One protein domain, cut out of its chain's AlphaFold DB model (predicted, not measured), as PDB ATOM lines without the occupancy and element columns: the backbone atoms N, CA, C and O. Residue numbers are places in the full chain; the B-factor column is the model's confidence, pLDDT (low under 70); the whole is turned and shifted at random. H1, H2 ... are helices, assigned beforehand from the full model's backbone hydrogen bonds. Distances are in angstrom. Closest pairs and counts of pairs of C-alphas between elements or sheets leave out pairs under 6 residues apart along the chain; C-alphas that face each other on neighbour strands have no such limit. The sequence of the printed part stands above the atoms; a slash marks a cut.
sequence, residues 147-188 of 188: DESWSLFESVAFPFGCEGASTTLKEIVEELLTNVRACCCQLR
ATOM      1  N   ASP A 147     -17.719  22.914  15.868       83.69
ATOM      2  CA  ASP A 147     -18.849  22.039  15.561       83.69
ATOM      3  C   ASP A 147     -20.201  22.739  15.760       83.69
ATOM      4  O   ASP A 147     -21.088  22.639  14.911       83.69
ATOM      5  N   GLU A 148     -20.372  23.494  16.852       84.38
ATOM      6  CA  GLU A 148     -21.599  24.266  17.094       84.38
ATOM      7  C   GLU A 148     -21.769  25.388  16.062       84.38
ATOM      8  O   GLU A 148     -22.875  25.622  15.571       84.38
ATOM      9  N   SER A 149     -20.680  26.083  15.717       82.00
ATOM     10  CA  SER A 149     -20.690  27.155  14.716       82.00
ATOM     11  C   SER A 149     -21.018  26.619  13.325       82.00
ATOM     12  O   SER A 149     -21.809  27.233  12.606       82.00
ATOM     13  N   TRP A 150     -20.451  25.464  12.970       81.00
ATOM     14  CA  TRP A 150     -20.726  24.753  11.728       81.00
ATOM     15  C   TRP A 150     -22.176  24.281  11.672       81.00
ATOM     16  O   TRP A 150     -22.884  24.592  10.720       81.00
ATOM     17  N   SER A 151     -22.658  23.625  12.729       83.00
ATOM     18  CA  SER A 151     -24.041  23.138  12.815       83.00
ATOM     19  C   SER A 151     -25.052  24.276  12.671       83.00
ATOM     20  O   SER A 151     -26.033  24.170  11.932       83.00
ATOM     21  N   LEU A 152     -24.801  25.405  13.343       82.31
ATOM     22  CA  LEU A 152     -25.629  26.597  13.218       82.31
ATOM     23  C   LEU A 152     -25.582  27.155  11.789       82.31
ATOM     24  O   LEU A 152     -26.627  27.490  11.232       82.31
ATOM     25  N   PHE A 153     -24.398  27.240  11.185       81.56
ATOM     26  CA  PHE A 153     -24.259  27.685   9.804       81.56
ATOM     27  C   PHE A 153     -25.025  26.780   8.837       81.56
ATOM     28  O   PHE A 153     -25.814  27.291   8.045       81.56
ATOM     29  N   GLU A 154     -24.852  25.459   8.922       81.19
ATOM     30  CA  GLU A 154     -25.553  24.505   8.063       81.19
ATOM     31  C   GLU A 154     -27.065  24.644   8.192       81.19
ATOM     32  O   GLU A 154     -27.759  24.692   7.180       81.19
ATOM     33  N   SER A 155     -27.575  24.806   9.417       82.31
ATOM     34  CA  SER A 155     -29.011  24.983   9.643       82.31
ATOM     35  C   SER A 155     -29.586  26.235   8.966       82.31
ATOM     36  O   SER A 155     -30.745  26.234   8.554       82.31
ATOM     37  N   VAL A 156     -28.782  27.296   8.826       79.81
ATOM     38  CA  VAL A 156     -29.208  28.575   8.237       79.81
ATOM     39  C   VAL A 156     -28.966  28.618   6.730       79.81
ATOM     40  O   VAL A 156     -29.834  29.063   5.981       79.81
ATOM     41  N   ALA A 157     -27.797  28.175   6.270       79.38
ATOM     42  CA  ALA A 157     -27.398  28.226   4.866       79.38
ATOM     43  C   ALA A 157     -27.993  27.076   4.039       79.38
ATOM     44  O   ALA A 157     -28.247  27.244   2.845       79.38
ATOM     45  N   PHE A 158     -28.244  25.926   4.670       82.56
ATOM     46  CA  PHE A 158     -28.739  24.707   4.031       82.56
ATOM     47  C   PHE A 158     -29.972  24.146   4.762       82.56
ATOM     48  O   PHE A 158     -29.946  23.015   5.252       82.56
ATOM     49  N   PRO A 159     -31.101  24.880   4.802       75.31
ATOM     50  CA  PRO A 159     -32.303  24.463   5.536       75.31
ATOM     51  C   PRO A 159     -32.931  23.153   5.022       75.31
ATOM     52  O   PRO A 159     -33.746  22.549   5.713       75.31
ATOM     53  N   PHE A 160     -32.552  22.705   3.820       81.12
ATOM     54  CA  PHE A 160     -32.991  21.447   3.206       81.12
ATOM     55  C   PHE A 160     -31.865  20.401   3.098       81.12
ATOM     56  O   PHE A 160     -32.009  19.424   2.368       81.12
ATOM     57  N   GLY A 161     -30.756  20.600   3.817       72.25
ATOM     58  CA  GLY A 161     -29.584  19.727   3.803       72.25
ATOM     59  C   GLY A 161     -28.481  20.186   2.845       72.25
ATOM     60  O   GLY A 161     -28.711  20.930   1.893       72.25
ATOM     61  N   CYS A 162     -27.255  19.736   3.121       66.56
ATOM     62  CA  CYS A 162     -26.047  20.064   2.358       66.56
ATOM     63  C   CYS A 162     -25.618  18.937   1.393       66.56
ATOM     64  O   CYS A 162     -24.506  18.967   0.855       66.56
ATOM     65  N   GLU A 163     -26.487  17.943   1.165       66.88
ATOM     66  CA  GLU A 163     -26.262  16.821   0.246       66.88
ATOM     67  C   GLU A 163     -26.161  17.338  -1.200       66.88
ATOM     68  O   GLU A 163     -27.154  17.538  -1.894       66.88
ATOM     69  N   GLY A 164     -24.930  17.619  -1.640       63.56
ATOM     70  CA  GLY A 164     -24.622  18.194  -2.956       63.56
ATOM     71  C   GLY A 164     -23.887  19.537  -2.917       63.56
ATOM     72  O   GLY A 164     -23.529  20.058  -3.974       63.56
ATOM     73  N   ALA A 165     -23.618  20.098  -1.733       65.50
ATOM     74  CA  ALA A 165     -22.766  21.278  -1.608       65.50
ATOM     75  C   ALA A 165     -21.345  20.967  -2.111       65.50
ATOM     76  O   ALA A 165     -20.718  19.996  -1.681       65.50
ATOM     77  N   SER A 166     -20.845  21.801  -3.029       73.06
ATOM     78  CA  SER A 166     -19.483  21.695  -3.566       73.06
ATOM     79  C   SER A 166     -18.446  21.728  -2.439       73.06
ATOM     80  O   SER A 166     -18.582  22.506  -1.495       73.06
ATOM     81  N   THR A 167     -17.380  20.936  -2.563       74.75
ATOM     82  CA  THR A 167     -16.229  20.961  -1.643       74.75
ATOM     83  C   THR A 167     -15.641  22.365  -1.506       74.75
ATOM     84  O   THR A 167     -15.329  22.785  -0.400       74.75
ATOM     85  N   THR A 168     -15.628  23.144  -2.591       77.62
ATOM     86  CA  THR A 168     -15.186  24.548  -2.588       77.62
ATOM     87  C   THR A 168     -16.045  25.438  -1.688       77.62
ATOM     88  O   THR A 168     -15.538  26.358  -1.057       77.62
ATOM     89  N   LEU A 169     -17.357  25.183  -1.606       75.06
ATOM     90  CA  LEU A 169     -18.236  25.952  -0.724       75.06
ATOM     91  C   LEU A 169     -17.950  25.619   0.744       75.06
ATOM     92  O   LEU A 169     -17.978  26.519   1.574       75.06
ATOM     93  N   LYS A 170     -17.639  24.356   1.056       72.88
ATOM     94  CA  LYS A 170     -17.269  23.942   2.416       72.88
ATOM     95  C   LYS A 170     -15.965  24.598   2.870       72.88
ATOM     96  O   LYS A 170     -15.952  25.195   3.936       72.88
ATOM     97  N   GLU A 171     -14.939  24.599   2.018       80.31
ATOM     98  CA  GLU A 171     -13.647  25.254   2.291       80.31
ATOM     99  C   GLU A 171     -13.804  26.759   2.566       80.31
ATOM    100  O   GLU A 171     -13.268  27.278   3.542       80.31
ATOM    101  N   ILE A 172     -14.605  27.465   1.753       80.38
ATOM    102  CA  ILE A 172     -14.883  28.897   1.960       80.38
ATOM    103  C   ILE A 172     -15.596  29.131   3.297       80.38
ATOM    104  O   ILE A 172     -15.324  30.113   3.988       80.38
ATOM    105  N   VAL A 173     -16.526  28.254   3.674       77.25
ATOM    106  CA  VAL A 173     -17.267  28.385   4.935       77.25
ATOM    107  C   VAL A 173     -16.368  28.102   6.136       77.25
ATOM    108  O   VAL A 173     -16.431  28.851   7.106       77.25
ATOM    109  N   GLU A 174     -15.512  27.083   6.080       80.38
ATOM    110  CA  GLU A 174     -14.520  26.799   7.127       80.38
ATOM    111  C   GLU A 174     -13.569  27.989   7.331       80.38
ATOM    112  O   GLU A 174     -13.331  28.416   8.467       80.38
ATOM    113  N   GLU A 175     -13.099  28.608   6.241       82.25
ATOM    114  CA  GLU A 175     -12.285  29.826   6.299       82.25
ATOM    115  C   GLU A 175     -13.063  31.000   6.920       82.25
ATOM    116  O   GLU A 175     -12.561  31.692   7.810       82.25
ATOM    117  N   LEU A 176     -14.320  31.209   6.513       80.31
ATOM    118  CA  LEU A 176     -15.181  32.252   7.076       80.31
ATOM    119  C   LEU A 176     -15.448  32.041   8.567       80.31
ATOM    120  O   LEU A 176     -15.368  33.001   9.331       80.31
ATOM    121  N   LEU A 177     -15.750  30.817   9.001       78.38
ATOM    122  CA  LEU A 177     -15.991  30.505  10.409       78.38
ATOM    123  C   LEU A 177     -14.727  30.700  11.244       78.38
ATOM    124  O   LEU A 177     -14.804  31.290  12.324       78.38
ATOM    125  N   THR A 178     -13.567  30.302  10.717       78.38
ATOM    126  CA  THR A 178     -12.262  30.553  11.343       78.38
ATOM    127  C   THR A 178     -12.019  32.051  11.520       78.38
ATOM    128  O   THR A 178     -11.678  32.502  12.615       78.38
ATOM    129  N   ASN A 179     -12.271  32.847  10.478       76.69
ATOM    130  CA  ASN A 179     -12.097  34.298  10.507       76.69
ATOM    131  C   ASN A 179     -13.091  34.992  11.448       76.69
ATOM    132  O   ASN A 179     -12.695  35.831  12.258       76.69
ATOM    133  N   VAL A 180     -14.374  34.615  11.407       72.00
ATOM    134  CA  VAL A 180     -15.403  35.131  12.326       72.00
ATOM    135  C   VAL A 180     -15.023  34.815  13.767       72.00
ATOM    136  O   VAL A 180     -15.113  35.690  14.629       72.00
ATOM    137  N   ARG A 181     -14.544  33.598  14.038       68.62
ATOM    138  CA  ARG A 181     -14.082  33.197  15.365       68.62
ATOM    139  C   ARG A 181     -12.858  33.996  15.804       68.62
ATOM    140  O   ARG A 181     -12.831  34.460  16.941       68.62
ATOM    141  N   ALA A 182     -11.886  34.213  14.920       67.81
ATOM    142  CA  ALA A 182     -10.721  35.046  15.202       67.81
ATOM    143  C   ALA A 182     -11.121  36.491  15.554       67.81
ATOM    144  O   ALA A 182     -10.635  37.022  16.553       67.81
ATOM    145  N   CYS A 183     -12.066  37.091  14.818       65.44
ATOM    146  CA  CYS A 183     -12.638  38.396  15.166       65.44
ATOM    147  C   CYS A 183     -13.336  38.376  16.534       65.44
ATOM    148  O   CYS A 183     -13.146  39.297  17.323       65.44
ATOM    149  N   CYS A 184     -14.094  37.322  16.851       59.94
ATOM    150  CA  CYS A 184     -14.746  37.184  18.158       59.94
ATOM    151  C   CYS A 184     -13.727  37.068  19.306       59.94
ATOM    152  O   CYS A 184     -13.949  37.623  20.378       59.94
ATOM    153  N   CYS A 185     -12.597  36.387  19.088       56.47
ATOM    154  CA  CYS A 185     -11.526  36.246  20.079       56.47
ATOM    155  C   CYS A 185     -10.734  37.545  20.312       56.47
ATOM    156  O   CYS A 185     -10.238  37.751  21.416       56.47
ATOM    157  N   GLN A 186     -10.585  38.395  19.289       52.03
ATOM    158  CA  GLN A 186      -9.832  39.658  19.365       52.03
ATOM    159  C   GLN A 186     -10.610  40.809  20.020       52.03
ATOM    160  O   GLN A 186     -10.012  41.824  20.360       52.03
ATOM    161  N   LEU A 187     -11.925  40.657  20.197       49.03
ATOM    162  CA  LEU A 187     -12.809  41.635  20.844       49.03
ATOM    163  C   LEU A 187     -12.971  41.406  22.362       49.03
ATOM    164  O   LEU A 187     -13.847  42.020  22.966       49.03
ATOM    165  N   ARG A 188     -12.158  40.527  22.965       43.91
ATOM    166  CA  ARG A 188     -12.099  40.288  24.420       43.91
ATOM    167  C   ARG A 188     -11.211  41.286  25.158       43.91
ATOM    168  O   ARG A 188     -10.151  41.654  24.606       43.91
TER     169      ARG A 188
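AT A GLANCE: This is residues 147 to 188 of the 188 residues of the protein "NB-ARC domain-containing protein" of Kalanchoe fedtschenkoi (UniProt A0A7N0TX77). One long helix, H2, makes most of the length, and a shorter helix, H1, is set at a steep slant near its middle, with an open loop joining the two at one end. The printed part has 42 residues with two named helices, H1 then H2, no named strand, and is all helix. It is loose, with a radius of gyration of the C-alphas of 11.5 A, and spans 37 by 18 by 13 A.

IN THESE COORDINATES: Find C-alpha 147 at (-18.849, 22.039, 15.561), where H1, residues 147 to 157, begins. Go on to C-alpha 167 at (-16.229, 20.961, -1.643); from there H2, residues 167 to 186, runs 28.8 A to C-alpha 186 at (-9.832, 39.658, 19.365).

HOW THE PARTS SIT: H1 and H2 only just touch, with 3 pairs of C-alphas within 8 A. The closest C-alphas are those of Ser 149 and Leu 177, 7.2 A apart, and H2 touches with residues 174 to 177 alone. They run opposite ways at a steep tilt of 59 degrees. In both, every O i to N i+4 pair is within hydrogen-bond range.

THE WHOLE: The C-alphas farthest apart, Gly 164 and Arg 188, are 37.3 A apart. The nine-residue link is short, and the printed part has no cut. Look for pLDDT under 70 at residues 162 to 165 and 181 to 188.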